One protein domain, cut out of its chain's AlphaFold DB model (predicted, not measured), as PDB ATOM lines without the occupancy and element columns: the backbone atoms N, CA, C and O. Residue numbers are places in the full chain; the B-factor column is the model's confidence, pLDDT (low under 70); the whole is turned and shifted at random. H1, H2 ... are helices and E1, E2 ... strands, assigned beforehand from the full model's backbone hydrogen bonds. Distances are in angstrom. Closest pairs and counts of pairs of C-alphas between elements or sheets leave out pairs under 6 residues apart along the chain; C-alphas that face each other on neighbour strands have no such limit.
ATOM      1  N   ALA A  23     -17.880  42.332 -31.463       71.88
ATOM      2  CA  ALA A  23     -16.926  42.034 -32.493       71.88
ATOM      3  C   ALA A  23     -15.924  43.182 -32.600       71.88
ATOM      4  O   ALA A  23     -16.272  44.355 -32.449       71.88
ATOM      5  N   LYS A  24     -14.662  42.855 -32.878       87.69
ATOM      6  CA  LYS A  24     -13.613  43.852 -33.072       87.69
ATOM      7  C   LYS A  24     -12.787  43.589 -34.316       87.69
ATOM      8  O   LYS A  24     -12.481  42.460 -34.687       87.69
ATOM      9  N   CYS A  25     -12.392  44.690 -34.936       90.62
ATOM     10  CA  CYS A  25     -11.465  44.775 -36.047       90.62
ATOM     11  C   CYS A  25     -10.075  45.117 -35.529       90.62
ATOM     12  O   CYS A  25      -9.823  46.242 -35.098       90.62
ATOM     13  N   TYR A  26      -9.174  44.146 -35.585       91.19
ATOM     14  CA  TYR A  26      -7.804  44.264 -35.115       91.19
ATOM     15  C   TYR A  26      -6.892  44.775 -36.223       91.19
ATOM     16  O   TYR A  26      -6.915  44.262 -37.339       91.19
ATOM     17  N   SER A  27      -6.095  45.788 -35.891       91.75
ATOM     18  CA  SER A  27      -5.016  46.318 -36.732       91.75
ATOM     19  C   SER A  27      -3.684  45.752 -36.249       91.75
ATOM     20  O   SER A  27      -3.554  45.428 -35.066       91.75
ATOM     21  N   PHE A  28      -2.698  45.651 -37.133       92.00
ATOM     22  CA  PHE A  28      -1.417  45.011 -36.835       92.00
ATOM     23  C   PHE A  28      -0.252  45.984 -36.999       92.00
ATOM     24  O   PHE A  28      -0.372  47.002 -37.675       92.00
ATOM     25  N   ARG A  29       0.880  45.697 -36.349       89.00
ATOM     26  CA  ARG A  29       2.066  46.564 -36.417       89.00
ATOM     27  C   ARG A  29       2.811  46.439 -37.743       89.00
ATOM     28  O   ARG A  29       3.215  47.444 -38.310       89.00
ATOM     29  N   GLU A  30       2.967  45.211 -38.229       88.81
ATOM     30  CA  GLU A  30       3.785  44.892 -39.410       88.81
ATOM     31  C   GLU A  30       2.958  44.853 -40.707       88.81
ATOM     32  O   GLU A  30       3.461  44.501 -41.781       88.81
ATOM     33  N   SER A  31       1.659  45.159 -40.619       87.50
ATOM     34  CA  SER A  31       0.738  45.109 -41.748       87.50
ATOM     35  C   SER A  31      -0.403  46.107 -41.606       87.50
ATOM     36  O   SER A  31      -1.010  46.237 -40.548       87.50
ATOM     37  N   ASP A  32      -0.748  46.744 -42.723       87.31
ATOM     38  CA  ASP A  32      -1.815  47.744 -42.832       87.31
ATOM     39  C   ASP A  32      -3.203  47.113 -43.081       87.31
ATOM     40  O   ASP A  32      -4.129  47.764 -43.562       87.31
ATOM     41  N   ILE A  33      -3.353  45.812 -42.816       89.81
ATOM     42  CA  ILE A  33      -4.647  45.129 -42.913       89.81
ATOM     43  C   ILE A  33      -5.377  45.150 -41.575       89.81
ATOM     44  O   ILE A  33      -4.768  45.195 -40.507       89.81
ATOM     45  N   LYS A  34      -6.703  45.066 -41.635       91.88
ATOM     46  CA  LYS A  34      -7.561  44.924 -40.462       91.88
ATOM     47  C   LYS A  34      -8.338  43.626 -40.546       91.88
ATOM     48  O   LYS A  34      -8.952  43.350 -41.572       91.88
ATOM     49  N   VAL A  35      -8.336  42.857 -39.464       92.06
ATOM     50  CA  VAL A  35      -9.067  41.589 -39.374       92.06
ATOM     51  C   VAL A  35     -10.177  41.720 -38.341       92.06
ATOM     52  O   VAL A  35      -9.904  41.971 -37.170       92.06
ATOM     53  N   CYS A  36     -11.423  41.559 -38.773       91.19
ATOM     54  CA  CYS A  36     -12.615  41.680 -37.941       91.19
ATOM     55  C   CYS A  36     -13.131  40.306 -37.524       91.19
ATOM     56  O   CYS A  36     -13.467  39.483 -38.376       91.19
ATOM     57  N   ILE A  37     -13.192  40.067 -36.214       89.38
ATOM     58  CA  ILE A  37     -13.653  38.809 -35.619       89.38
ATOM     59  C   ILE A  37     -14.582  39.126 -34.448       89.38
ATOM     60  O   ILE A  37     -14.368  40.095 -33.719       89.38
ATOM     61  N   ASN A  38     -15.612  38.301 -34.266       86.19
ATOM     62  CA  ASN A  38     -16.533  38.421 -33.142       86.19
ATOM     63  C   ASN A  38     -15.837  38.114 -31.802       86.19
ATOM     64  O   ASN A  38     -15.176  37.084 -31.669       86.19
ATOM     65  N   GLY A  39     -16.029  38.992 -30.811       84.19
ATOM     66  CA  GLY A  39     -15.445  38.907 -29.471       84.19
ATOM     67  C   GLY A  39     -14.216  39.801 -29.242       84.19
ATOM     68  O   GLY A  39     -13.616  40.326 -30.175       84.19
ATOM     69  N   ASP A  40     -13.827  39.938 -27.968       83.00
ATOM     70  CA  ASP A  40     -12.656  40.718 -27.528       83.00
ATOM     71  C   ASP A  40     -11.783  39.961 -26.514       83.00
ATOM     72  O   ASP A  40     -11.314  40.508 -25.519       83.00
ATOM     73  N   THR A  41     -11.574  38.664 -26.734       86.44
ATOM     74  CA  THR A  41     -10.697  37.855 -25.877       86.44
ATOM     75  C   THR A  41      -9.279  37.775 -26.441       86.44
ATOM     76  O   THR A  41      -9.017  38.053 -27.614       86.44
ATOM     77  N   ASN A  42      -8.325  37.343 -25.610       86.75
ATOM     78  CA  ASN A  42      -6.957  37.089 -26.069       86.75
ATOM     79  C   ASN A  42      -6.901  35.997 -27.160       86.75
ATOM     80  O   ASN A  42      -6.054  36.034 -28.049       86.75
ATOM     81  N   GLU A  43      -7.828  35.041 -27.125       89.19
ATOM     82  CA  GLU A  43      -7.967  34.003 -28.152       89.19
ATOM     83  C   GLU A  43      -8.406  34.593 -29.492       89.19
ATOM     84  O   GLU A  43      -7.831  34.258 -30.528       89.19
ATOM     85  N   VAL A  44      -9.354  35.537 -29.474       89.50
ATOM     86  CA  VAL A  44      -9.784  36.264 -30.675       89.50
ATOM     87  C   VAL A  44      -8.620  37.044 -31.287       89.50
ATOM     88  O   VAL A  44      -8.427  36.996 -32.501       89.50
ATOM     89  N   ARG A  45      -7.773  37.679 -30.466       88.88
ATOM     90  CA  ARG A  45      -6.557  38.363 -30.947       88.88
ATOM     91  C   ARG A  45      -5.594  37.401 -31.640       88.88
ATOM     92  O   ARG A  45      -5.124  37.696 -32.736       88.88
ATOM     93  N   LYS A  46      -5.346  36.225 -31.050       90.94
ATOM     94  CA  LYS A  46      -4.523  35.173 -31.673       90.94
ATOM     95  C   LYS A  46      -5.127  34.693 -32.995       90.94
ATOM     96  O   LYS A  46      -4.400  34.544 -33.977       90.94
ATOM     97  N   LYS A  47      -6.451  34.499 -33.044       91.81
ATOM     98  CA  LYS A  47      -7.175  34.129 -34.271       91.81
ATOM     99  C   LYS A  47      -7.021  35.214 -35.341       91.81
ATOM    100  O   LYS A  47      -6.714  34.890 -36.485       91.81
ATOM    101  N   ALA A  48      -7.130  36.490 -34.973       91.94
ATOM    102  CA  ALA A  48      -6.932  37.613 -35.887       91.94
ATOM    103  C   ALA A  48      -5.504  37.645 -36.457       91.94
ATOM    104  O   ALA A  48      -5.338  37.776 -37.671       91.94
ATOM    105  N   SER A  49      -4.478  37.442 -35.623       92.12
ATOM    106  CA  SER A  49      -3.084  37.320 -36.077       92.12
ATOM    107  C   SER A  49      -2.875  36.136 -37.026       92.12
ATOM    108  O   SER A  49      -2.183  36.276 -38.034       92.12
ATOM    109  N   ALA A  50      -3.506  34.989 -36.759       92.81
ATOM    110  CA  ALA A  50      -3.425  33.816 -37.630       92.81
ATOM    111  C   ALA A  50      -4.066  34.068 -39.003       92.81
ATOM    112  O   ALA A  50      -3.475  33.740 -40.034       92.81
ATOM    113  N   VAL A  51      -5.244  34.699 -39.032       92.69
ATOM    114  CA  VAL A  51      -5.917  35.102 -40.276       92.69
ATOM    115  C   VAL A  51      -5.065  36.102 -41.046       92.69
ATOM    116  O   VAL A  51      -4.881  35.944 -42.254       92.69
ATOM    117  N   CYS A  52      -4.494  37.090 -40.357       92.81
ATOM    118  CA  CYS A  52      -3.592  38.055 -40.968       92.81
ATOM    119  C   CYS A  52      -2.409  37.342 -41.638       92.81
ATOM    120  O   CYS A  52      -2.210  37.497 -42.843       92.81
ATOM    121  N   LYS A  53      -1.718  36.453 -40.910       93.50
ATOM    122  CA  LYS A  53      -0.596  35.660 -41.430       93.50
ATOM    123  C   LYS A  53      -0.969  34.804 -42.636       93.50
ATOM    124  O   LYS A  53      -0.230  34.779 -43.615       93.50
ATOM    125  N   LYS A  54      -2.126  34.140 -42.595       92.38
ATOM    126  CA  LYS A  54      -2.650  33.353 -43.721       92.38
ATOM    127  C   LYS A  54      -2.923  34.225 -44.950       92.38
ATOM    128  O   LYS A  54      -2.687  33.791 -46.069       92.38
ATOM    129  N   THR A  55      -3.413  35.441 -44.732       90.25
ATOM    130  CA  THR A  55      -3.818  36.367 -45.796       90.25
ATOM    131  C   THR A  55      -2.617  36.999 -46.497       90.25
ATOM    132  O   THR A  55      -2.627  37.125 -47.717       90.25
ATOM    133  N   ILE A  56      -1.587  37.404 -45.745       89.06
ATOM    134  CA  ILE A  56      -0.424  38.120 -46.300       89.06
ATOM    135  C   ILE A  56       0.824  37.243 -46.476       89.06
ATOM    136  O   ILE A  56       1.824  37.715 -47.007       89.06
ATOM    137  N   GLY A  57       0.799  35.997 -45.995       90.81
ATOM    138  CA  GLY A  57       1.913  35.046 -46.091       90.81
ATOM    139  C   GLY A  57       3.086  35.303 -45.133       90.81
ATOM    140  O   GLY A  57       4.087  34.597 -45.202       90.81
ATOM    141  N   LYS A  58       2.986  36.284 -44.230       91.00
ATOM    142  CA  LYS A  58       4.026  36.640 -43.249       91.00
ATOM    143  C   LYS A  58       3.420  37.014 -41.904       91.00
ATOM    144  O   LYS A  58       2.229  37.297 -41.818       91.00
ATOM    145  N   ASP A  59       4.235  37.010 -40.856       89.56
ATOM    146  CA  ASP A  59       3.770  37.415 -39.533       89.56
ATOM    147  C   ASP A  59       3.385  38.902 -39.515       89.56
ATOM    148  O   ASP A  59       4.085  39.743 -40.079       89.56
ATOM    149  N   CYS A  60       2.245  39.214 -38.902       89.44
ATOM    150  CA  CYS A  60       1.730  40.580 -38.825       89.44
ATOM    151  C   CYS A  60       2.171  41.308 -37.551       89.44
ATOM    152  O   CYS A  60       1.886  42.497 -37.382       89.44
ATOM    153  N   GLY A  61       2.860  40.608 -36.646       89.00
ATOM    154  CA  GLY A  61       3.248  41.152 -35.358       89.00
ATOM    155  C   GLY A  61       2.051  41.376 -34.422       89.00
ATOM    156  O   GLY A  61       0.945  40.872 -34.656       89.00
ATOM    157  N   PRO A  62       2.263  42.117 -33.319       87.19
ATOM    158  CA  PRO A  62       1.232  42.340 -32.315       87.19
ATOM    159  C   PRO A  62       0.090  43.212 -32.853       87.19
ATOM    160  O   PRO A  62       0.294  44.102 -33.685       87.19
ATOM    161  N   THR A  63      -1.116  42.985 -32.329       88.25
ATOM    162  CA  THR A  63      -2.272  43.849 -32.589       88.25
ATOM    163  C   THR A  63      -2.052  45.220 -31.952       88.25
ATOM    164  O   THR A  63      -1.843  45.301 -30.741       88.25
ATOM    165  N   THR A  64      -2.119  46.289 -32.739       84.06
ATOM    166  CA  THR A  64      -1.838  47.673 -32.307       84.06
ATOM    167  C   THR A  64      -3.085  48.451 -31.917       84.06
ATOM    168  O   THR A  64      -3.000  49.437 -31.193       84.06
ATOM    169  N   GLY A  65      -4.255  48.007 -32.365       79.88
ATOM    170  CA  GLY A  65      -5.516  48.666 -32.068       79.88
ATOM    171  C   GLY A  65      -6.697  47.789 -32.435       79.88
ATOM    172  O   GLY A  65      -6.576  46.868 -33.245       79.88
ATOM    173  N   ALA A  66      -7.838  48.083 -31.824       82.88
ATOM    174  CA  ALA A  66      -9.076  47.375 -32.077       82.88
ATOM    175  C   ALA A  66     -10.207  48.391 -32.285       82.88
ATOM    176  O   ALA A  66     -10.363  49.323 -31.498       82.88
ATOM    177  N   SER A  67     -10.964  48.239 -33.368       83.12
ATOM    178  CA  SER A  67     -12.058  49.136 -33.763       83.12
ATOM    179  C   SER A  67     -13.365  48.353 -33.889       83.12
ATOM    180  O   SER A  67     -13.335  47.185 -34.256       83.12
ATOM    181  N   ALA A  68     -14.515  48.984 -33.656       82.62
ATOM    182  CA  ALA A  68     -15.829  48.344 -33.837       82.62
ATOM    183  C   ALA A  68     -16.235  48.190 -35.318       82.62
ATOM    184  O   ALA A  68     -17.261  47.617 -35.656       82.62
ATOM    185  N   SER A  69     -15.468  48.742 -36.253       83.44
ATOM    186  CA  SER A  69     -15.728  48.549 -37.676       83.44
ATOM    187  C   SER A  69     -14.461  48.729 -38.493       83.44
ATOM    188  O   SER A  69     -13.481  49.339 -38.054       83.44
ATOM    189  N   CYS A  70     -14.494  48.179 -39.698       84.94
ATOM    190  CA  CYS A  70     -13.504  48.412 -40.722       84.94
ATOM    191  C   CYS A  70     -14.208  48.858 -41.997       84.94
ATOM    192  O   CYS A  70     -15.140  48.207 -42.464       84.94
ATOM    193  N   ASN A  71     -13.754  49.978 -42.546       85.88
ATOM    194  CA  ASN A  71     -14.183  50.480 -43.838       85.88
ATOM    195  C   ASN A  71     -12.925  50.764 -44.661       85.88
ATOM    196  O   ASN A  71     -12.058  51.517 -44.213       85.88
ATOM    197  N   GLY A  72     -12.795  50.106 -45.810       82.56
ATOM    198  CA  GLY A  72     -11.682  50.299 -46.726       82.56
ATOM    199  C   GLY A  72     -11.305  49.050 -47.517       82.56
ATOM    200  O   GLY A  72     -11.897  47.979 -47.414       82.56
ATOM    201  N   THR A  73     -10.249  49.181 -48.311       84.00
ATOM    202  CA  THR A  73      -9.765  48.137 -49.225       84.00
ATOM    203  C   THR A  73      -8.853  47.110 -48.555       84.00
ATOM    204  O   THR A  73      -8.231  46.316 -49.258       84.00
ATOM    205  N   LYS A  74      -8.728  47.111 -47.224       88.62
ATOM    206  CA  LYS A  74      -7.833  46.215 -46.469       88.62
ATOM    207  C   LYS A  74      -8.515  45.594 -45.243       88.62
ATOM    208  O   LYS A  74      -7.850  45.293 -44.255       88.62
ATOM    209  N   CYS A  75      -9.835  45.420 -45.297       90.81
ATOM    210  CA  CYS A  75     -10.591  44.728 -44.257       90.81
ATOM    211  C   CYS A  75     -10.776  43.253 -44.616       90.81
ATOM    212  O   CYS A  75     -11.143  42.922 -45.746       90.81
ATOM    213  N   TYR A  76     -10.564  42.382 -43.640       90.75
ATOM    214  CA  TYR A  76     -10.706  40.941 -43.768       90.75
ATOM    215  C   TYR A  76     -11.587  40.406 -42.644       90.75
ATOM    216  O   TYR A  76     -11.500  40.875 -41.510       90.75
ATOM    217  N   ASP A  77     -12.454  39.451 -42.956       89.56
ATOM    218  CA  ASP A  77     -13.249  38.744 -41.951       89.56
ATOM    219  C   ASP A  77     -12.489  37.541 -41.368       89.56
ATOM    220  O   ASP A  77     -11.356  37.245 -41.754       89.56
ATOM    221  N   GLU A  78     -13.113  36.836 -40.426       88.31
ATOM    222  CA  GLU A  78     -12.524  35.682 -39.741       88.31
ATOM    223  C   GLU A  78     -12.097  34.530 -40.666       88.31
ATOM    224  O   GLU A  78     -11.273  33.704 -40.273       88.31
ATOM    225  N   SER A  79     -12.629  34.473 -41.888       87.75
ATOM    226  CA  SER A  79     -12.265  33.466 -42.889       87.75
ATOM    227  C   SER A  79     -11.027  33.870 -43.698       87.75
ATOM    228  O   SER A  79     -10.514  33.073 -44.486       87.75
ATOM    229  N   GLY A  80     -10.542  35.106 -43.527       85.75
ATOM    230  CA  GLY A  80      -9.529  35.729 -44.382       85.75
ATOM    231  C   GLY A  80     -10.098  36.253 -45.700       85.75
ATOM    232  O   GLY A  80      -9.343  36.552 -46.623       85.75
ATOM    233  N   SER A  81     -11.424  36.369 -45.807       88.62
ATOM    234  CA  SER A  81     -12.060  36.950 -46.985       88.62
ATOM    235  C   SER A  81     -12.058  38.468 -46.893       88.62
ATOM    236  O   SER A  81     -12.349  39.059 -45.855       88.62
ATOM    237  N   LYS A  82     -11.705  39.110 -48.004       89.31
ATOM    238  CA  LYS A  82     -11.645  40.563 -48.100       89.31
ATOM    239  C   LYS A  82     -13.053  41.145 -48.207       89.31
ATOM    240  O   LYS A  82     -13.845  40.714 -49.044       89.31
ATOM    241  N   ARG A  83     -13.350  42.175 -47.420       87.00
ATOM    242  CA  ARG A  83     -14.607  42.934 -47.472       87.00
ATOM    243  C   ARG A  83     -14.298  44.425 -47.521       87.00
ATOM    244  O   ARG A  83     -13.276  44.857 -47.010       87.00
ATOM    245  N   PHE A  84     -15.174  45.212 -48.136       82.44
ATOM    246  CA  PHE A  84     -15.008  46.670 -48.156       82.44
ATOM    247  C   PHE A  84     -15.511  47.318 -46.861       82.44
ATOM    248  O   PHE A  84     -14.950  48.297 -46.381       82.44
ATOM    249  N   ILE A  85     -16.566  46.748 -46.278       81.75
ATOM    250  CA  ILE A  85     -17.175  47.214 -45.036       81.75
ATOM    251  C   ILE A  85     -17.432  45.992 -44.165       81.75
ATOM    252  O   ILE A  85     -18.119  45.064 -44.589       81.75
ATOM    253  N   ILE A  86     -16.894  46.004 -42.949       81.69
ATOM    254  CA  ILE A  86     -17.228  45.045 -41.899       81.69
ATOM    255  C   ILE A  86     -17.643  45.843 -40.671       81.69
ATOM    256  O   ILE A  86     -16.866  46.642 -40.144       81.69
ATOM    257  N   LYS A  87     -18.882  45.639 -40.228       74.81
ATOM    258  CA  LYS A  87     -19.365  46.160 -38.953       74.81
ATOM    259  C   LYS A  87     -19.226  45.062 -37.920       74.81
ATOM    260  O   LYS A  87     -19.732  43.963 -38.119       74.81
ATOM    261  N   ALA A  88     -18.506  45.374 -36.862       66.75
ATOM    262  CA  ALA A  88     -18.313  44.493 -35.744       66.75
ATOM    263  C   ALA A  88     -19.358  44.923 -34.686       66.75
ATOM    264  O   ALA A  88     -19.320  46.055 -34.207       66.75
TER     265      ALA A  88
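What this domain is: This is residues 23 to 88 of the 89 residues of an uncharacterized protein of Leptospira ognonensis (UniProt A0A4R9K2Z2). A strongly twisted sheet of five strands has one helix, H1, packed slantwise over E1 and E2 on one face, while E4 bends sharply in its hairpin with E5 and brings Ser 69 back near Cys 25 of E1. The printed part has 66 residues with one named helix and five named strands, in the order E1 E2 H1 E3 E4 E5. The sheet runs E3 E1 E2 E4 E5 and is mixed; the class is mixed, helices and strands. The whole is compact and rounded, with a radius of gyration of the C-alphas of 9.9 A and spans of 25 by 25 by 19 A.

Where its parts are: Find C-alpha 24 at (-13.613, 43.852, -33.072), where E1, residues 24 to 28, begins its 12.8 A. E2 is residues 34 to 37, 9.9 A; E3 is residues 63 to 67, 11.2 A. E4, residues 69 to 77, spans 11.0 A and bends by 134 degrees at residue 72. E5, residues 82 to 87, runs 13.2 A to C-alpha 87 at (-19.365, 46.160, -38.953). H1, residues 42 to 56, runs 21.3 A from C-alpha 42 at (-6.957, 37.089, -26.069).

How they stand to each other: Look first at hairpin E1 and E2, antiparallel, with N 26 and O 35 at 2.8 A. E3 is antiparallel to E1, with N 25 and O 67 at 2.8 A. E2 and E4 are parallel, with N 36 and O 76 at 2.8 A. Hairpin E4 and E5 is antiparallel, with N 70 and O 86 at 2.9 A. H1 is on the sheet at a height over the sheet of 8.1 A, slantwise to the strands, at 54 degrees to E1 on the local plane. Its closest C-alphas to E2 are Ala 48 and Val 35, 5.7 A apart. In H1 every O i to N i+4 pair is within hydrogen-bond range. E3 and E5 are apart.

The domain as a whole: The C-alphas farthest apart, of Asn 42 and Thr 73, are 25.8 A apart; those of Ala 23 and Ala 88, first and last printed, are 4.3 A apart. The printed part has no cut and no long link. Its mean pLDDT is 87.4, and residue 88 is under 70.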